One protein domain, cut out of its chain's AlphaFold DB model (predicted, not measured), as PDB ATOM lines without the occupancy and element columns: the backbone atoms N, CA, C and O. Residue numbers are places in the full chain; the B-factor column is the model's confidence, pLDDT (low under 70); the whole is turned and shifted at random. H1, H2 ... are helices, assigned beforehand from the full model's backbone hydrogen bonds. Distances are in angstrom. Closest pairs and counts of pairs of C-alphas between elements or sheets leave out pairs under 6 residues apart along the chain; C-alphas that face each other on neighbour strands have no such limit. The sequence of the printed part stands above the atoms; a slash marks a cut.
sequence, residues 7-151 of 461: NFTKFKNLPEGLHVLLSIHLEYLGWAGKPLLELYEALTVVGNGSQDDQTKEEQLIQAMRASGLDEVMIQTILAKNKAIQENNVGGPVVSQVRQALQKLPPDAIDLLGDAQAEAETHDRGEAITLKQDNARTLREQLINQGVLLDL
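AT A GLANCE: This is residues 7 to 151 of the 461 residues of an uncharacterized protein of Oscillatoriales cyanobacterium SpSt-402 (UniProt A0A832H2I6). The longest helix, H9, runs along one side of a small core of crossed helices, H1, H2, H3 and H6, and on the other side the helical hairpin of H4 and H5 makes an arm shaped like a V, joined to the core where residues 82 to 89 of H5 touch H3. H8 runs outward from the core, its centre the farthest from the mean of the C-alphas at 20.6 A, and after a short link H9 runs back at a steep tilt of 55 degrees to it; the little helix H7 is near H2. The printed part has 145 residues with nine named helices, H1 to H9 in order along the chain, and no named strand; its class is all helix. It is only just loose, close to compact, with a radius of gyration of the C-alphas of 17.7 A and spans of 52 by 41 by 27 A.

IN THESE COORDINATES: H9, residues 130 to 150, is 30.7 A long, from C-alpha 130 at (214.439, 253.487, 335.319) to C-alpha 150 at (192.542, 233.385, 327.585). H5, residues 71 to 89, measures 26.9 A, and H4, residues 51 to 66, 22.5 A. H6, residues 91 to 103, measures 18.3 A, and H3, residues 36 to 46, 15.1 A. The shorter helices are H1, residues 7 to 11, beginning with C-alpha 7 at (187.463, 237.237, 330.910), H2, residues 17 to 25, H7, residues 106 to 110, and H8, residues 115 to 123.

HOW THE PARTS SIT: H9 touches H2 with residues 139 to 146 alone, about perpendicular at 82 degrees; the closest C-alphas, of Leu 21 and Leu 142, are 6.1 A apart. With residues 146 to 150 alone H9 touches H1, closest at the C-alphas of Phe 8 and Val 147, 5.8 A, and H3, closest at those of Leu 36 and Asp 150, 4.9 A. H3 is the hub, touching H1, H5, H6 and H9. The C-alphas of Ala 42 and Val 94, 5.0 A apart, are the closest of H3 and H6, which stand about perpendicular at 75 degrees. H3 and H5 run opposite ways at a shallow tilt of 22 degrees, closest at the C-alphas of Val 45 and Glu 86, 6.2 A. H4 and H5 form a helical hairpin at a steep tilt of 40 degrees, with the closest C-alphas, of Met 64 and Ile 74, 6.9 A apart. H8 and H9 are close but not clearly touching, with the C-alphas of Glu 118 and Gln 132 closest at 6.7 A. In each of the nine helices every O i to N i+4 pair is within hydrogen-bond range.

THE WHOLE: The two C-alphas farthest apart, of Gly 68 and Leu 130, are 52.8 A from each other. The printed part has no cut and no long link. The mean pLDDT of the printed part is 86.0; residues 32 to 33, 48 to 50 and 89 to 90 are under 70.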
ATOM      1  N   ASN A   7     187.052 238.005 329.731       86.19
ATOM      2  CA  ASN A   7     187.463 237.237 330.910       86.19
ATOM      3  C   ASN A   7     188.717 237.843 331.532       86.19
ATOM      4  O   ASN A   7     188.763 238.038 332.748       86.19
ATOM      5  N   PHE A   8     189.693 238.239 330.708       89.81
ATOM      6  CA  PHE A   8     190.892 238.900 331.206       89.81
ATOM      7  C   PHE A   8     190.570 240.228 331.905       89.81
ATOM      8  O   PHE A   8     191.164 240.556 332.929       89.81
ATOM      9  N   THR A   9     189.574 240.975 331.423       88.75
ATOM     10  CA  THR A   9     189.124 242.216 332.075       88.75
ATOM     11  C   THR A   9     188.589 241.985 333.491       88.75
ATOM     12  O   THR A   9     188.763 242.853 334.342       88.75
ATOM     13  N   LYS A  10     187.988 240.823 333.773       84.56
ATOM     14  CA  LYS A  10     187.604 240.441 335.143       84.56
ATOM     15  C   LYS A  10     188.825 240.032 335.961       84.56
ATOM     16  O   LYS A  10     188.977 240.472 337.095       84.56
ATOM     17  N   PHE A  11     189.710 239.233 335.364       87.81
ATOM     18  CA  PHE A  11     190.922 238.725 336.007       87.81
ATOM     19  C   PHE A  11     191.889 239.833 336.437       87.81
ATOM     20  O   PHE A  11     192.370 239.824 337.565       87.81
ATOM     21  N   LYS A  12     192.145 240.823 335.574       84.69
ATOM     22  CA  LYS A  12     193.121 241.895 335.837       84.69
ATOM     23  C   LYS A  12     192.774 242.770 337.049       84.69
ATOM     24  O   LYS A  12     193.651 243.456 337.556       84.69
ATOM     25  N   ASN A  13     191.506 242.784 337.466       82.94
ATOM     26  CA  ASN A  13     191.031 243.577 338.601       82.94
ATOM     27  C   ASN A  13     191.237 242.857 339.946       82.94
ATOM     28  O   ASN A  13     190.905 243.414 340.991       82.94
ATOM     29  N   LEU A  14     191.740 241.618 339.934       84.12
ATOM     30  CA  LEU A  14     192.097 240.892 341.149       84.12
ATOM     31  C   LEU A  14     193.479 241.353 341.650       84.12
ATOM     32  O   LEU A  14     194.411 241.400 340.840       84.12
ATOM     33  N   PRO A  15     193.651 241.642 342.957       81.00
ATOM     34  CA  PRO A  15     194.918 242.128 343.514       81.00
ATOM     35  C   PRO A  15     196.107 241.207 343.210       81.00
ATOM     36  O   PRO A  15     197.192 241.663 342.866       81.00
ATOM     37  N   GLU A  16     195.893 239.894 343.282       88.75
ATOM     38  CA  GLU A  16     196.919 238.879 343.056       88.75
ATOM     39  C   GLU A  16     197.064 238.478 341.576       88.75
ATOM     40  O   GLU A  16     197.870 237.604 341.250       88.75
ATOM     41  N   GLY A  17     196.313 239.099 340.656       90.56
ATOM     42  CA  GLY A  17     196.291 238.716 339.240       90.56
ATOM     43  C   GLY A  17     197.674 238.788 338.586       90.56
ATOM     44  O   GLY A  17     198.098 237.846 337.916       90.56
ATOM     45  N   LEU A  18     198.429 239.862 338.847       93.50
ATOM     46  CA  LEU A  18     199.807 240.001 338.359       93.50
ATOM     47  C   LEU A  18     200.761 238.978 338.987       93.50
ATOM     48  O   LEU A  18     201.641 238.478 338.293       93.50
ATOM     49  N   HIS A  19     200.576 238.623 340.262       94.75
ATOM     50  CA  HIS A  19     201.391 237.602 340.931       94.75
ATOM     51  C   HIS A  19     201.163 236.220 340.312       94.75
ATOM     52  O   HIS A  19     202.111 235.465 340.100       94.75
ATOM     53  N   VAL A  20     199.919 235.889 339.962       93.69
ATOM     54  CA  VAL A  20     199.610 234.640 339.255       93.69
ATOM     55  C   VAL A  20     200.261 234.618 337.874       93.69
ATOM     56  O   VAL A  20     200.915 233.635 337.539       93.69
ATOM     57  N   LEU A  21     200.155 235.698 337.095       95.12
ATOM     58  CA  LEU A  21     200.801 235.782 335.776       95.12
ATOM     59  C   LEU A  21     202.327 235.673 335.882       95.12
ATOM     60  O   LEU A  21     202.948 234.927 335.127       95.12
ATOM     61  N   LEU A  22     202.925 236.342 336.870       96.62
ATOM     62  CA  LEU A  22     204.348 236.222 337.167       96.62
ATOM     63  C   LEU A  22     204.722 234.780 337.545       96.62
ATOM     64  O   LEU A  22     205.724 234.263 337.066       96.62
ATOM     65  N   SER A  23     203.895 234.100 338.343       95.94
ATOM     66  CA  SER A  23     204.108 232.694 338.713       95.94
ATOM     67  C   SER A  23     204.054 231.753 337.510       95.94
ATOM     68  O   SER A  23     204.781 230.762 337.482       95.94
ATOM     69  N   ILE A  24     203.201 232.043 336.525       94.69
ATOM     70  CA  ILE A  24     203.128 231.279 335.273       94.69
ATOM     71  C   ILE A  24     204.401 231.500 334.458       94.69
ATOM     72  O   ILE A  24     205.011 230.530 334.019       94.69
ATOM     73  N   HIS A  25     204.839 232.754 334.306       95.50
ATOM     74  CA  HIS A  25     206.075 233.065 333.590       95.50
ATOM     75  C   HIS A  25     207.309 232.419 334.241       95.50
ATOM     76  O   HIS A  25     208.163 231.885 333.540       95.50
ATOM     77  N   LEU A  26     207.377 232.405 335.576       96.12
ATOM     78  CA  LEU A  26     208.441 231.748 336.342       96.12
ATOM     79  C   LEU A  26     208.303 230.216 336.411       96.12
ATOM     80  O   LEU A  26     209.077 229.569 337.109       96.12
ATOM     81  N   GLU A  27     207.320 229.623 335.726       93.81
ATOM     82  CA  GLU A  27     207.039 228.178 335.724       93.81
ATOM     83  C   GLU A  27     206.694 227.600 337.114       93.81
ATOM     84  O   GLU A  27     206.707 226.387 337.331       93.81
ATOM     85  N   TYR A  28     206.329 228.450 338.079       94.31
ATOM     86  CA  TYR A  28     205.862 228.027 339.406       94.31
ATOM     87  C   TYR A  28     204.423 227.512 339.354       94.31
ATOM     88  O   TYR A  28     204.004 226.742 340.220       94.31
ATOM     89  N   LEU A  29     203.682 227.916 338.320       91.69
ATOM     90  CA  LEU A  29     202.344 227.442 338.007       91.69
ATOM     91  C   LEU A  29     202.280 226.966 336.552       91.69
ATOM     92  O   LEU A  29     202.300 227.765 335.621       91.69
ATOM     93  N   GLY A  30     202.151 225.653 336.351       86.62
ATOM     94  CA  GLY A  30     201.948 225.078 335.021       86.62
ATOM     95  C   GLY A  30     200.547 225.382 334.489       86.62
ATOM     96  O   GLY A  30     199.579 224.740 334.901       86.62
ATOM     97  N   TRP A  31     200.441 226.338 333.562       81.69
ATOM     98  CA  TRP A  31     199.161 226.792 333.003       81.69
ATOM     99  C   TRP A  31     199.095 226.692 331.472       81.69
ATOM    100  O   TRP A  31     198.881 227.672 330.757       81.69
ATOM    101  N   ALA A  32     199.291 225.480 330.952       68.00
ATOM    102  CA  ALA A  32     199.176 225.193 329.524       68.00
ATOM    103  C   ALA A  32     197.774 224.667 329.174       68.00
ATOM    104  O   ALA A  32     197.297 223.712 329.786       68.00
ATOM    105  N   GLY A  33     197.123 225.275 328.177       64.88
ATOM    106  CA  GLY A  33     195.882 224.764 327.573       64.88
ATOM    107  C   GLY A  33     194.612 224.837 328.432       64.88
ATOM    108  O   GLY A  33     193.577 224.338 327.996       64.88
ATOM    109  N   LYS A  34     194.661 225.446 329.624       73.19
ATOM    110  CA  LYS A  34     193.492 225.646 330.495       73.19
ATOM    111  C   LYS A  34     192.874 227.039 330.303       73.19
ATOM    112  O   LYS A  34     193.636 228.003 330.186       73.19
ATOM    113  N   PRO A  35     191.534 227.180 330.329       73.69
ATOM    114  CA  PRO A  35     190.868 228.479 330.253       73.69
ATOM    115  C   PRO A  35     191.306 229.422 331.379       73.69
ATOM    116  O   PRO A  35     191.420 229.007 332.532       73.69
ATOM    117  N   LEU A  36     191.469 230.716 331.080       82.31
ATOM    118  CA  LEU A  36     191.756 231.730 332.106       82.31
ATOM    119  C   LEU A  36     190.622 231.838 333.143       82.31
ATOM    120  O   LEU A  36     190.863 232.227 334.284       82.31
ATOM    121  N   LEU A  37     189.393 231.456 332.776       81.06
ATOM    122  CA  LEU A  37     188.253 231.431 333.693       81.06
ATOM    123  C   LEU A  37     188.510 230.551 334.930       81.06
ATOM    124  O   LEU A  37     188.175 230.967 336.033       81.06
ATOM    125  N   GLU A  38     189.175 229.400 334.778       81.12
ATOM    126  CA  GLU A  38     189.520 228.538 335.920       81.12
ATOM    127  C   GLU A  38     190.525 229.220 336.866       81.12
ATOM    128  O   GLU A  38     190.428 229.075 338.084       81.12
ATOM    129  N   LEU A  39     191.471 230.006 336.328       83.62
ATOM    130  CA  LEU A  39     192.381 230.822 337.145       83.62
ATOM    131  C   LEU A  39     191.635 231.920 337.884       83.62
ATOM    132  O   LEU A  39     191.911 232.152 339.058       83.62
ATOM    133  N   TYR A  40     190.721 232.606 337.198       84.75
ATOM    134  CA  TYR A  40     189.895 233.641 337.804       84.75
ATOM    135  C   TYR A  40     189.110 233.074 338.991       84.75
ATOM    136  O   TYR A  40     189.226 233.594 340.098       84.75
ATOM    137  N   GLU A  41     188.390 231.970 338.793       82.25
ATOM    138  CA  GLU A  41     187.623 231.315 339.853       82.25
ATOM    139  C   GLU A  41     188.531 230.873 341.007       82.25
ATOM    140  O   GLU A  41     188.265 231.208 342.162       82.25
ATOM    141  N   ALA A  42     189.654 230.206 340.722       82.56
ATOM    142  CA  ALA A  42     190.598 229.796 341.760       82.56
ATOM    143  C   ALA A  42     191.150 230.992 342.552       82.56
ATOM    144  O   ALA A  42     191.263 230.928 343.778       82.56
ATOM    145  N   LEU A  43     191.457 232.101 341.877       81.75
ATOM    146  CA  LEU A  43     192.027 233.284 342.508       81.75
ATOM    147  C   LEU A  43     191.006 234.059 343.345       81.75
ATOM    148  O   LEU A  43     191.376 234.552 344.407       81.75
ATOM    149  N   THR A  44     189.728 234.099 342.943       78.38
ATOM    150  CA  THR A  44     188.658 234.682 343.783       78.38
ATOM    151  C   THR A  44     188.522 233.979 345.130       78.38
ATOM    152  O   THR A  44     188.087 234.591 346.100       78.38
ATOM    153  N   VAL A  45     188.933 232.710 345.208       76.31
ATOM    154  CA  VAL A  45     188.900 231.932 346.444       76.31
ATOM    155  C   VAL A  45     190.221 232.012 347.214       76.31
ATOM    156  O   VAL A  45     190.215 232.102 348.441       76.31
ATOM    157  N   VAL A  46     191.373 231.965 346.538       75.88
ATOM    158  CA  VAL A  46     192.685 232.024 347.211       75.88
ATOM    159  C   VAL A  46     192.993 233.430 347.731       75.88
ATOM    160  O   VAL A  46     193.446 233.558 348.871       75.88
ATOM    161  N   GLY A  47     192.771 234.445 346.899       70.31
ATOM    162  CA  GLY A  47     193.112 235.839 347.167       70.31
ATOM    163  C   GLY A  47     192.061 236.584 347.980       70.31
ATOM    164  O   GLY A  47     191.131 235.993 348.537       70.31
ATOM    165  N   ASN A  48     192.208 237.905 348.026       66.38
ATOM    166  CA  ASN A  48     191.271 238.808 348.704       66.38
ATOM    167  C   ASN A  48     190.018 239.138 347.865       66.38
ATOM    168  O   ASN A  48     189.249 240.016 348.244       66.38
ATOM    169  N   GLY A  49     189.823 238.480 346.717       66.38
ATOM    170  CA  GLY A  49     188.736 238.778 345.781       66.38
ATOM    171  C   GLY A  49     188.895 240.132 345.077       66.38
ATOM    172  O   GLY A  49     189.884 240.844 345.263       66.38
ATOM    173  N   SER A  50     187.928 240.489 344.226       69.62
ATOM    174  CA  SER A  50     187.896 241.815 343.596       69.62
ATOM    175  C   SER A  50     187.531 242.904 344.613       69.62
ATOM    176  O   SER A  50     187.037 242.615 345.700       69.62
ATOM    177  N   GLN A  51     187.709 244.178 344.260       71.75
ATOM    178  CA  GLN A  51     187.334 245.290 345.145       71.75
ATOM    179  C   GLN A  51     185.829 245.312 345.489       71.75
ATOM    180  O   GLN A  51     185.440 245.645 346.612       71.75
ATOM    181  N   ASP A  52     184.980 244.875 344.556       72.75
ATOM    182  CA  ASP A  52     183.547 244.683 344.797       72.75
ATOM    183  C   ASP A  52     183.286 243.540 345.789       72.75
ATOM    184  O   ASP A  52     182.367 243.627 346.604       72.75
ATOM    185  N   ASP A  53     184.082 242.468 345.739       71.56
ATOM    186  CA  ASP A  53     183.954 241.332 346.657       71.56
ATOM    187  C   ASP A  53     184.392 241.717 348.071       71.56
ATOM    188  O   ASP A  53     183.673 241.418 349.023       71.56
ATOM    189  N   GLN A  54     185.483 242.478 348.199       74.88
ATOM    190  CA  GLN A  54     185.936 243.045 349.476       74.88
ATOM    191  C   GLN A  54     184.857 243.938 350.096       74.88
ATOM    192  O   GLN A  54     184.513 243.789 351.266       74.88
ATOM    193  N   THR A  55     184.241 244.807 349.288       80.06
ATOM    194  CA  THR A  55     183.153 245.685 349.743       80.06
ATOM    195  C   THR A  55     181.935 244.879 350.213       80.06
ATOM    196  O   THR A  55     181.323 245.204 351.234       80.06
ATOM    197  N   LYS A  56     181.568 243.805 349.502       82.25
ATOM    198  CA  LYS A  56     180.465 242.913 349.906       82.25
ATOM    199  C   LYS A  56     180.790 242.139 351.180       82.25
ATOM    200  O   LYS A  56     179.905 241.971 352.018       82.25
ATOM    201  N   GLU A  57     182.022 241.663 351.332       81.06
ATOM    202  CA  GLU A  57     182.470 240.965 352.537       81.06
ATOM    203  C   GLU A  57     182.450 241.904 353.750       81.06
ATOM    204  O   GLU A  57     181.908 241.542 354.794       81.06
ATOM    205  N   GLU A  58     182.910 243.148 353.601       84.88
ATOM    206  CA  GLU A  58     182.805 244.174 354.643       84.88
ATOM    207  C   GLU A  58     181.350 244.468 355.029       84.88
ATOM    208  O   GLU A  58     181.020 244.516 356.218       84.88
ATOM    209  N   GLN A  59     180.453 244.616 354.048       87.25
ATOM    210  CA  GLN A  59     179.018 244.798 354.295       87.25
ATOM    211  C   GLN A  59     178.404 243.592 355.019       87.25
ATOM    212  O   GLN A  59     177.594 243.763 355.934       87.25
ATOM    213  N   LEU A  60     178.808 242.373 354.655       85.94
ATOM    214  CA  LEU A  60     178.372 241.144 355.313       85.94
ATOM    215  C   LEU A  60     178.856 241.088 356.768       85.94
ATOM    216  O   LEU A  60     178.060 240.798 357.662       85.94
ATOM    217  N   ILE A  61     180.125 241.422 357.022       87.56
ATOM    218  CA  ILE A  61     180.697 241.518 358.371       87.56
ATOM    219  C   ILE A  61     179.925 242.552 359.197       87.56
ATOM    220  O   ILE A  61     179.553 242.277 360.340       87.56
ATOM    221  N   GLN A  62     179.618 243.721 358.626       87.69
ATOM    222  CA  GLN A  62     178.812 244.745 359.296       87.69
ATOM    223  C   GLN A  62     177.398 244.247 359.624       87.69
ATOM    224  O   GLN A  62     176.922 244.460 360.741       87.69
ATOM    225  N   ALA A  63     176.741 243.534 358.706       88.44
ATOM    226  CA  ALA A  63     175.418 242.956 358.934       88.44
ATOM    227  C   ALA A  63     175.429 241.863 360.021       88.44
ATOM    228  O   ALA A  63     174.525 241.804 360.860       88.44
ATOM    229  N   MET A  64     176.468 241.023 360.056       89.69
ATOM    230  CA  MET A  64     176.652 240.007 361.096       89.69
ATOM    231  C   MET A  64     176.889 240.639 362.473       89.69
ATOM    232  O   MET A  64     176.258 240.227 363.448       89.69
ATOM    233  N   ARG A  65     177.720 241.690 362.545       90.69
ATOM    234  CA  ARG A  65     177.925 242.482 363.770       90.69
ATOM    235  C   ARG A  65     176.620 243.121 364.249       90.69
ATOM    236  O   ARG A  65     176.293 243.034 365.428       90.69
ATOM    237  N   ALA A  66     175.839 243.704 363.337       89.50
ATOM    238  CA  ALA A  66     174.530 244.282 363.654       89.50
ATOM    239  C   ALA A  66     173.515 243.236 364.155       89.50
ATOM    240  O   ALA A  66     172.599 243.574 364.902       89.50
ATOM    241  N   SER A  67     173.703 241.965 363.787       88.75
ATOM    242  CA  SER A  67     172.882 240.831 364.233       88.75
ATOM    243  C   SER A  67     173.318 240.243 365.584       88.75
ATOM    244  O   SER A  67     172.724 239.269 366.044       88.75
ATOM    245  N   GLY A  68     174.336 240.818 366.236       89.06
ATOM    246  CA  GLY A  68     174.791 240.415 367.570       89.06
ATOM    247  C   GLY A  68     175.761 239.230 367.600       89.06
ATOM    248  O   GLY A  68     175.959 238.649 368.666       89.06
ATOM    249  N   LEU A  69     176.359 238.860 366.462       89.88
ATOM    250  CA  LEU A  69     177.417 237.847 366.408       89.88
ATOM    251  C   LEU A  69     178.742 238.423 366.928       89.88
ATOM    252  O   LEU A  69     179.100 239.559 366.605       89.88
ATOM    253  N   ASP A  70     179.480 237.630 367.707       90.19
ATOM    254  CA  ASP A  70     180.838 237.979 368.127       90.19
ATOM    255  C   ASP A  70     181.870 237.732 367.007       90.19
ATOM    256  O   ASP A  70     181.617 237.014 366.036       90.19
ATOM    257  N   GLU A  71     183.056 238.334 367.136       87.25
ATOM    258  CA  GLU A  71     184.123 238.229 366.128       87.25
ATOM    259  C   GLU A  71     184.572 236.785 365.869       87.25
ATOM    260  O   GLU A  71     184.888 236.425 364.737       87.25
ATOM    261  N   VAL A  72     184.562 235.920 366.887       87.75
ATOM    262  CA  VAL A  72     185.002 234.525 366.741       87.75
ATOM    263  C   VAL A  72     184.006 233.737 365.887       87.75
ATOM    264  O   VAL A  72     184.410 232.963 365.011       87.75
ATOM    265  N   MET A  73     182.703 233.952 366.088       85.69
ATOM    266  CA  MET A  73     181.652 233.362 365.261       85.69
ATOM    267  C   MET A  73     181.699 233.885 363.829       85.69
ATOM    268  O   MET A  73     181.605 233.079 362.902       85.69
ATOM    269  N   ILE A  74     181.891 235.194 363.635       86.00
ATOM    270  CA  ILE A  74     182.010 235.802 362.300       86.00
ATOM    271  C   ILE A  74     183.173 235.163 361.533       86.00
ATOM    272  O   ILE A  74     182.963 234.630 360.444       86.00
ATOM    273  N   GLN A  75     184.368 235.107 362.129       85.44
ATOM    274  CA  GLN A  75     185.539 234.487 361.499       85.44
ATOM    275  C   GLN A  75     185.327 232.997 361.198       85.44
ATOM    276  O   GLN A  75     185.725 232.507 360.143       85.44
ATOM    277  N   THR A  76     184.635 232.269 362.079       86.06
ATOM    278  CA  THR A  76     184.313 230.850 361.855       86.06
ATOM    279  C   THR A  76     183.350 230.657 360.678       86.06
ATOM    280  O   THR A  76     183.506 229.711 359.900       86.06
ATOM    281  N   ILE A  77     182.351 231.533 360.532       84.69
ATOM    282  CA  ILE A  77     181.393 231.497 359.418       84.69
ATOM    283  C   ILE A  77     182.101 231.829 358.103       84.69
ATOM    284  O   ILE A  77     181.943 231.087 357.134       84.69
ATOM    285  N   LEU A  78     182.920 232.885 358.078       84.38
ATOM    286  CA  LEU A  78     183.702 233.267 356.900       84.38
ATOM    287  C   LEU A  78     184.651 232.141 356.473       84.38
ATOM    288  O   LEU A  78     184.647 231.746 355.309       84.38
ATOM    289  N   ALA A  79     185.377 231.535 357.417       80.44
ATOM    290  CA  ALA A  79     186.270 230.412 357.136       80.44
ATOM    291  C   ALA A  79     185.526 229.187 356.573       80.44
ATOM    292  O   ALA A  79     185.999 228.553 355.630       80.44
ATOM    293  N   LYS A  80     184.338 228.859 357.105       82.56
ATOM    294  CA  LYS A  80     183.497 227.778 356.562       82.56
ATOM    295  C   LYS A  80     182.987 228.091 355.158       82.56
ATOM    296  O   LYS A  80     183.026 227.211 354.304       82.56
ATOM    297  N   ASN A  81     182.535 229.318 354.912       80.69
ATOM    298  CA  ASN A  81     182.072 229.742 353.592       80.69
ATOM    299  C   ASN A  81     183.204 229.675 352.563       80.69
ATOM    300  O   ASN A  81     183.011 229.116 351.484       80.69
ATOM    301  N   LYS A  82     184.401 230.141 352.935       77.06
ATOM    302  CA  LYS A  82     185.604 230.048 352.106       77.06
ATOM    303  C   LYS A  82     185.963 228.591 351.797       77.06
ATOM    304  O   LYS A  82     186.160 228.245 350.640       77.06
ATOM    305  N   ALA A  83     185.926 227.701 352.791       73.75
ATOM    306  CA  ALA A  83     186.170 226.270 352.583       73.75
ATOM    307  C   ALA A  83     185.128 225.596 351.662       73.75
ATOM    308  O   ALA A  83     185.467 224.703 350.885       73.75
ATOM    309  N   ILE A  84     183.860 226.018 351.718       77.50
ATOM    310  CA  ILE A  84     182.816 225.542 350.794       77.50
ATOM    311  C   ILE A  84     183.105 226.028 349.368       77.50
ATOM    312  O   ILE A  84     183.007 225.243 348.426       77.50
ATOM    313  N   GLN A  85     183.493 227.293 349.205       73.69
ATOM    314  CA  GLN A  85     183.877 227.851 347.908       73.69
ATOM    315  C   GLN A  85     185.111 227.144 347.323       73.69
ATOM    316  O   GLN A  85     185.090 226.783 346.148       73.69
ATOM    317  N   GLU A  86     186.129 226.844 348.140       71.06
ATOM    318  CA  GLU A  86     187.317 226.069 347.733       71.06
ATOM    319  C   GLU A  86     186.951 224.686 347.185       71.06
ATOM    320  O   GLU A  86     187.480 224.260 346.157       71.06
ATOM    321  N   ASN A  87     186.011 223.993 347.835       71.38
ATOM    322  CA  ASN A  87     185.539 222.695 347.360       71.38
ATOM    323  C   ASN A  87     184.753 222.798 346.045       71.38
ATOM    324  O   ASN A  87     184.862 221.901 345.210       71.38
ATOM    325  N   ASN A  88     183.993 223.878 345.844       71.94
ATOM    326  CA  ASN A  88     183.171 224.075 344.648       71.94
ATOM    327  C   ASN A  88     183.991 224.449 343.402       71.94
ATOM    328  O   ASN A  88     183.635 224.029 342.305       71.94
ATOM    329  N   VAL A  89     185.078 225.210 343.566       66.88
ATOM    330  CA  VAL A  89     185.954 225.666 342.466       66.88
ATOM    331  C   VAL A  89     186.983 224.599 342.048       66.88
ATOM    332  O   VAL A  89     187.612 224.691 340.999       66.88
ATOM    333  N   GLY A  90     187.122 223.531 342.835       69.69
ATOM    334  CA  GLY A  90     188.048 222.436 342.565       69.69
ATOM    335  C   GLY A  90     189.343 222.583 343.361       69.69
ATOM    336  O   GLY A  90     190.296 223.246 342.946       69.69
ATOM    337  N   GLY A  91     189.403 221.875 344.492       72.31
ATOM    338  CA  GLY A  91     190.523 221.913 345.439       72.31
ATOM    339  C   GLY A  91     191.936 221.773 344.837       72.31
ATOM    340  O   GLY A  91     192.834 222.483 345.294       72.31
ATOM    341  N   PRO A  92     192.181 220.934 343.806       78.56
ATOM    342  CA  PRO A  92     193.514 220.810 343.211       78.56
ATOM    343  C   PRO A  92     194.030 222.094 342.546       78.56
ATOM    344  O   PRO A  92     195.198 222.432 342.727       78.56
ATOM    345  N   VAL A  93     193.185 222.828 341.811       80.88
ATOM    346  CA  VAL A  93     193.588 224.065 341.111       80.88
ATOM    347  C   VAL A  93     193.868 225.174 342.123       80.88
ATOM    348  O   VAL A  93     194.918 225.812 342.073       80.88
ATOM    349  N   VAL A  94     192.983 225.330 343.110       81.12
ATOM    350  CA  VAL A  94     193.150 226.260 344.240       81.12
ATOM    351  C   VAL A  94     194.466 225.995 344.981       81.12
ATOM    352  O   VAL A  94     195.228 226.923 345.259       81.12
ATOM    353  N   SER A  95     194.775 224.725 345.267       82.44
ATOM    354  CA  SER A  95     196.022 224.345 345.937       82.44
ATOM    355  C   SER A  95     197.260 224.678 345.104       82.44
ATOM    356  O   SER A  95     198.254 225.137 345.666       82.44
ATOM    357  N   GLN A  96     197.214 224.467 343.785       88.06
ATOM    358  CA  GLN A  96     198.317 224.806 342.878       88.06
ATOM    359  C   GLN A  96     198.576 226.313 342.852       88.06
ATOM    360  O   GLN A  96     199.718 226.735 343.014       88.06
ATOM    361  N   VAL A  97     197.522 227.126 342.716       88.69
ATOM    362  CA  VAL A  97     197.631 228.594 342.731       88.69
ATOM    363  C   VAL A  97     198.211 229.077 344.060       88.69
ATOM    364  O   VAL A  97     199.153 229.864 344.074       88.69
ATOM    365  N   ARG A  98     197.717 228.554 345.189       88.56
ATOM    366  CA  ARG A  98     198.230 228.895 346.524       88.56
ATOM    367  C   ARG A  98     199.712 228.555 346.680       88.56
ATOM    368  O   ARG A  98     200.474 229.382 347.172       88.56
ATOM    369  N   GLN A  99     200.121 227.357 346.262       90.38
ATOM    370  CA  GLN A  99     201.517 226.927 346.340       90.38
ATOM    371  C   GLN A  99     202.424 227.788 345.452       90.38
ATOM    372  O   GLN A  99     203.516 228.159 345.875       90.38
ATOM    373  N   ALA A 100     201.966 228.138 344.248       92.19
ATOM    374  CA  ALA A 100     202.717 228.987 343.333       92.19
ATOM    375  C   ALA A 100     202.937 230.393 343.911       92.19
ATOM    376  O   ALA A 100     204.070 230.870 343.940       92.19
ATOM    377  N   LEU A 101     201.886 231.007 344.468       91.50
ATOM    378  CA  LEU A 101     201.978 232.310 345.133       91.50
ATOM    379  C   LEU A 101     202.913 232.279 346.350       91.50
ATOM    380  O   LEU A 101     203.644 233.235 346.577       91.50
ATOM    381  N   GLN A 102     202.939 231.179 347.109       91.38
ATOM    382  CA  GLN A 102     203.880 231.002 348.223       91.38
ATOM    383  C   GLN A 102     205.333 230.800 347.765       91.38
ATOM    384  O   GLN A 102     206.250 231.095 348.530       91.38
ATOM    385  N   LYS A 103     205.556 230.284 346.548       94.06
ATOM    386  CA  LYS A 103     206.897 230.102 345.972       94.06
ATOM    387  C   LYS A 103     207.485 231.419 345.446       94.06
ATOM    388  O   LYS A 103     208.704 231.513 345.321       94.06
ATOM    389  N   LEU A 104     206.658 232.422 345.135       94.25
ATOM    390  CA  LEU A 104     207.133 233.717 344.640       94.25
ATOM    391  C   LEU A 104     208.049 234.398 345.663       94.25
ATOM    392  O   LEU A 104     207.602 234.717 346.767       94.25
ATOM    393  N   PRO A 105     209.318 234.656 345.312       94.75
ATOM    394  CA  PRO A 105     210.217 235.325 346.227       94.75
ATOM    395  C   PRO A 105     209.937 236.845 346.232       94.75
ATOM    396  O   PRO A 105     209.476 237.391 345.223       94.75
ATOM    397  N   PRO A 106     210.188 237.548 347.355       94.12
ATOM    398  CA  PRO A 106     209.862 238.973 347.482       94.12
ATOM    399  C   PRO A 106     210.532 239.860 346.429       94.12
ATOM    400  O   PRO A 106     209.916 240.785 345.918       94.12
ATOM    401  N   ASP A 107     211.764 239.537 346.048       93.44
ATOM    402  CA  ASP A 107     212.518 240.255 345.023       93.44
ATOM    403  C   ASP A 107     211.896 240.130 343.624       93.44
ATOM    404  O   ASP A 107     211.994 241.068 342.839       93.44
ATOM    405  N   ALA A 108     211.216 239.021 343.309       95.12
ATOM    406  CA  ALA A 108     210.442 238.892 342.073       95.12
ATOM    407  C   ALA A 108     209.184 239.771 342.097       95.12
ATOM    408  O   ALA A 108     208.830 240.367 341.082       95.12
ATOM    409  N   ILE A 109     208.521 239.867 343.253       95.00
ATOM    410  CA  ILE A 109     207.353 240.738 343.441       95.00
ATOM    411  C   ILE A 109     207.773 242.210 343.334       95.00
ATOM    412  O   ILE A 109     207.100 242.984 342.659       95.00
ATOM    413  N   ASP A 110     208.927 242.582 343.892       95.44
ATOM    414  CA  ASP A 110     209.477 243.942 343.824       95.44
ATOM    415  C   ASP A 110     209.727 244.431 342.385       95.44
ATOM    416  O   ASP A 110     209.731 245.643 342.137       95.44
ATOM    417  N   LEU A 111     209.918 243.517 341.421       95.75
ATOM    418  CA  LEU A 111     210.040 243.857 339.995       95.75
ATOM    419  C   LEU A 111     208.731 244.386 339.406       95.75
ATOM    420  O   LEU A 111     208.767 245.102 338.408       95.75
ATOM    421  N   LEU A 112     207.585 244.064 340.010       96.00
ATOM    422  CA  LEU A 112     206.291 244.597 339.597       96.00
ATOM    423  C   LEU A 112     206.097 246.049 340.027       96.00
ATOM    424  O   LEU A 112     205.180 246.676 339.510       96.00
ATOM    425  N   GLY A 113     206.942 246.606 340.900       94.38
ATOM    426  CA  GLY A 113     206.866 248.006 341.328       94.38
ATOM    427  C   GLY A 113     205.547 248.381 342.013       94.38
ATOM    428  O   GLY A 113     204.818 247.525 342.508       94.38
ATOM    429  N   ASP A 114     205.244 249.678 342.031       92.56
ATOM    430  CA  ASP A 114     204.032 250.228 342.644       92.56
ATOM    431  C   ASP A 114     203.336 251.142 341.633       92.56
ATOM    432  O   ASP A 114     203.717 252.297 341.426       92.56
ATOM    433  N   ALA A 115     202.302 250.604 340.985       90.06
ATOM    434  CA  ALA A 115     201.568 251.311 339.944       90.06
ATOM    435  C   ALA A 115     200.898 252.598 340.455       90.06
ATOM    436  O   ALA A 115     200.758 253.546 339.683       90.06
ATOM    437  N   GLN A 116     200.496 252.645 341.730       89.50
ATOM    438  CA  GLN A 116     199.871 253.830 342.308       89.50
ATOM    439  C   GLN A 116     200.919 254.916 342.550       89.50
ATOM    440  O   GLN A 116     200.748 256.040 342.079       89.50
ATOM    441  N   ALA A 117     202.034 254.581 343.200       89.44
ATOM    442  CA  ALA A 117     203.113 255.539 343.440       89.44
ATOM    443  C   ALA A 117     203.700 256.094 342.127       89.44
ATOM    444  O   ALA A 117     204.066 257.268 342.029       89.44
ATOM    445  N   GLU A 118     203.779 255.259 341.090       90.19
ATOM    446  CA  GLU A 118     204.187 255.667 339.745       90.19
ATOM    447  C   GLU A 118     203.191 256.636 339.095       90.19
ATOM    448  O   GLU A 118     203.614 257.643 338.524       90.19
ATOM    449  N   ALA A 119     201.883 256.376 339.209       86.12
ATOM    450  CA  ALA A 119     200.842 257.280 338.717       86.12
ATOM    451  C   ALA A 119     200.886 258.633 339.441       86.12
ATOM    452  O   ALA A 119     200.895 259.677 338.796       86.12
ATOM    453  N   GLU A 120     201.035 258.626 340.768       89.00
ATOM    454  CA  GLU A 120     201.189 259.846 341.563       89.00
ATOM    455  C   GLU A 120     202.450 260.636 341.169       89.00
ATOM    456  O   GLU A 120     202.431 261.864 341.145       89.00
ATOM    457  N   THR A 121     203.552 259.950 340.842       87.19
ATOM    458  CA  THR A 121     204.792 260.579 340.343       87.19
ATOM    459  C   THR A 121     204.562 261.267 339.000       87.19
ATOM    460  O   THR A 121     204.937 262.427 338.820       87.19
ATOM    461  N   HIS A 122     203.881 260.584 338.079       80.81
ATOM    462  CA  HIS A 122     203.500 261.148 336.790       80.81
ATOM    463  C   HIS A 122     202.565 262.360 336.941       80.81
ATOM    464  O   HIS A 122     202.781 263.382 336.294       80.81
ATOM    465  N   ASP A 123     201.570 262.288 337.828       85.19
ATOM    466  CA  ASP A 123     200.606 263.372 338.063       85.19
ATOM    467  C   ASP A 123     201.257 264.623 338.674       85.19
ATOM    468  O   ASP A 123     200.809 265.744 338.424       85.19
ATOM    469  N   ARG A 124     202.360 264.460 339.417       89.06
ATOM    470  CA  ARG A 124     203.204 265.577 339.879       89.06
ATOM    471  C   ARG A 124     204.097 266.171 338.780       89.06
ATOM    472  O   ARG A 124     204.742 267.191 339.020       89.06
ATOM    473  N   GLY A 125     204.140 265.574 337.589       84.25
ATOM    474  CA  GLY A 125     205.015 265.986 336.488       84.25
ATOM    475  C   GLY A 125     206.489 265.629 336.707       84.25
ATOM    476  O   GLY A 125     207.367 266.228 336.086       84.25
ATOM    477  N   GLU A 126     206.775 264.685 337.604       87.56
ATOM    478  CA  GLU A 126     208.127 264.206 337.886       87.56
ATOM    479  C   GLU A 126     208.526 263.107 336.890       87.56
ATOM    480  O   GLU A 126     207.701 262.300 336.453       87.56
ATOM    481  N   ALA A 127     209.810 263.051 336.526       85.19
ATOM    482  CA  ALA A 127     210.321 261.975 335.684       85.19
ATOM    483  C   ALA A 127     210.315 260.648 336.460       85.19
ATOM    484  O   ALA A 127     210.846 260.569 337.569       85.19
ATOM    485  N   ILE A 128     209.756 259.597 335.856       86.06
ATOM    486  CA  ILE A 128     209.826 258.247 336.417       86.06
ATOM    487  C   ILE A 128     211.267 257.728 336.387       86.06
ATOM    488  O   ILE A 128     212.040 257.998 335.467       86.06
ATOM    489  N   THR A 129     211.640 256.967 337.411       89.38
ATOM    490  CA  THR A 129     212.950 256.308 337.480       89.38
ATOM    491  C   THR A 129     213.026 255.122 336.512       89.38
ATOM    492  O   THR A 129     212.006 254.532 336.162       89.38
ATOM    493  N   LEU A 130     214.240 254.690 336.146       85.75
ATOM    494  CA  LEU A 130     214.439 253.487 335.319       85.75
ATOM    495  C   LEU A 130     213.791 252.238 335.941       85.75
ATOM    496  O   LEU A 130     213.199 251.429 335.234       85.75
ATOM    497  N   LYS A 131     213.856 252.094 337.274       89.56
ATOM    498  CA  LYS A 131     213.209 250.982 337.988       89.56
ATOM    499  C   LYS A 131     211.689 251.003 337.790       89.56
ATOM    500  O   LYS A 131     211.105 249.957 337.529       89.56
ATOM    501  N   GLN A 132     211.070 252.178 337.898       91.44
ATOM    502  CA  GLN A 132     209.632 252.352 337.672       91.44
ATOM    503  C   GLN A 132     209.251 252.073 336.211       91.44
ATOM    504  O   GLN A 132     208.271 251.380 335.959       91.44
ATOM    505  N   ASP A 133     210.044 252.539 335.241       88.25
ATOM    506  CA  ASP A 133     209.769 252.286 333.819       88.25
ATOM    507  C   ASP A 133     209.909 250.795 333.450       88.25
ATOM    508  O   ASP A 133     209.077 250.239 332.725       88.25
ATOM    509  N   ASN A 134     210.907 250.108 334.015       91.38
ATOM    510  CA  ASN A 134     211.062 248.658 333.880       91.38
ATOM    511  C   ASN A 134     209.872 247.909 334.500       91.38
ATOM    512  O   ASN A 134     209.268 247.067 333.835       91.38
ATOM    513  N   ALA A 135     209.467 248.274 335.721       94.88
ATOM    514  CA  ALA A 135     208.314 247.675 336.394       94.88
ATOM    515  C   ALA A 135     207.017 247.860 335.593       94.88
ATOM    516  O   ALA A 135     206.269 246.904 335.372       94.88
ATOM    517  N   ARG A 136     206.781 249.067 335.069       93.06
ATOM    518  CA  ARG A 136     205.663 249.350 334.165       93.06
ATOM    519  C   ARG A 136     205.706 248.471 332.919       93.06
ATOM    520  O   ARG A 136     204.695 247.860 332.574       93.06
ATOM    521  N   THR A 137     206.867 248.377 332.276       92.50
ATOM    522  CA  THR A 137     207.073 247.539 331.087       92.50
ATOM    523  C   THR A 137     206.761 246.070 331.386       92.50
ATOM    524  O   THR A 137     206.048 245.428 330.615       92.50
ATOM    525  N   LEU A 138     207.233 245.539 332.518       96.06
ATOM    526  CA  LEU A 138     206.954 244.169 332.943       96.06
ATOM    527  C   LEU A 138     205.457 243.934 333.177       96.06
ATOM    528  O   LEU A 138     204.902 242.978 332.634       96.06
ATOM    529  N   ARG A 139     204.776 244.818 333.919       95.69
ATOM    530  CA  ARG A 139     203.325 244.708 334.147       95.69
ATOM    531  C   ARG A 139     202.542 244.733 332.835       95.69
ATOM    532  O   ARG A 139     201.648 243.912 332.649       95.69
ATOM    533  N   GLU A 140     202.894 245.623 331.905       93.75
ATOM    534  CA  GLU A 140     202.271 245.684 330.575       93.75
ATOM    535  C   GLU A 140     202.471 244.378 329.783       93.75
ATOM    536  O   GLU A 140     201.540 243.899 329.131       93.75
ATOM    537  N   GLN A 141     203.660 243.771 329.846       95.94
ATOM    538  CA  GLN A 141     203.935 242.507 329.162       95.94
ATOM    539  C   GLN A 141     203.219 241.313 329.806       95.94
ATOM    540  O   GLN A 141     202.652 240.501 329.077       95.94
ATOM    541  N   LEU A 142     203.170 241.238 331.140       96.12
ATOM    542  CA  LEU A 142     202.405 240.215 331.864       96.12
ATOM    543  C   LEU A 142     200.915 240.316 331.547       96.12
ATOM    544  O   LEU A 142     200.272 239.304 331.291       96.12
ATOM    545  N   ILE A 143     200.367 241.532 331.491       94.94
ATOM    546  CA  ILE A 143     198.980 241.768 331.077       94.94
ATOM    547  C   ILE A 143     198.732 241.218 329.671       94.94
ATOM    548  O   ILE A 143     197.772 240.477 329.469       94.94
ATOM    549  N   ASN A 144     199.608 241.529 328.713       94.56
ATOM    550  CA  ASN A 144     199.490 240.999 327.355       94.56
ATOM    551  C   ASN A 144     199.550 239.466 327.346       94.56
ATOM    552  O   ASN A 144     198.711 238.841 326.705       94.56
ATOM    553  N   GLN A 145     200.483 238.862 328.088       93.44
ATOM    554  CA  GLN A 145     200.566 237.408 328.239       93.44
ATOM    555  C   GLN A 145     199.273 236.831 328.830       93.44
ATOM    556  O   GLN A 145     198.767 235.832 328.332       93.44
ATOM    557  N   GLY A 146     198.693 237.478 329.840       92.56
ATOM    558  CA  GLY A 146     197.424 237.072 330.434       92.56
ATOM    559  C   GLY A 146     196.253 237.112 329.454       92.56
ATOM    560  O   GLY A 146     195.413 236.215 329.489       92.56
ATOM    561  N   VAL A 147     196.221 238.083 328.533       93.31
ATOM    562  CA  VAL A 147     195.250 238.081 327.427       93.31
ATOM    563  C   VAL A 147     195.476 236.871 326.528       93.31
ATOM    564  O   VAL A 147     194.524 236.147 326.264       93.31
ATOM    565  N   LEU A 148     196.722 236.599 326.118       92.44
ATOM    566  CA  LEU A 148     197.036 235.416 325.307       92.44
ATOM    567  C   LEU A 148     196.592 234.128 326.000       92.44
ATOM    568  O   LEU A 148     196.092 233.228 325.334       92.44
ATOM    569  N   LEU A 149     196.734 234.045 327.327       90.31
ATOM    570  CA  LEU A 149     196.341 232.865 328.090       90.31
ATOM    571  C   LEU A 149     194.846 232.529 327.975       90.31
ATOM    572  O   LEU A 149     194.502 231.349 328.042       90.31
ATOM    573  N   ASP A 150     193.993 233.534 327.764       89.81
ATOM    574  CA  ASP A 150     192.542 233.385 327.585       89.81
ATOM    575  C   ASP A 150     192.135 232.981 326.157       89.81
ATOM    576  O   ASP A 150     191.020 232.512 325.948       89.81
ATOM    577  N   LEU A 151     193.028 233.149 325.176       90.94
ATOM    578  CA  LEU A 151     192.741 232.869 323.768       90.94
ATOM    579  C   LEU A 151     192.842 231.382 323.430       90.94
ATOM    580  O   LEU A 151     193.554 230.606 324.085       90.94
TER     581      LEU A 151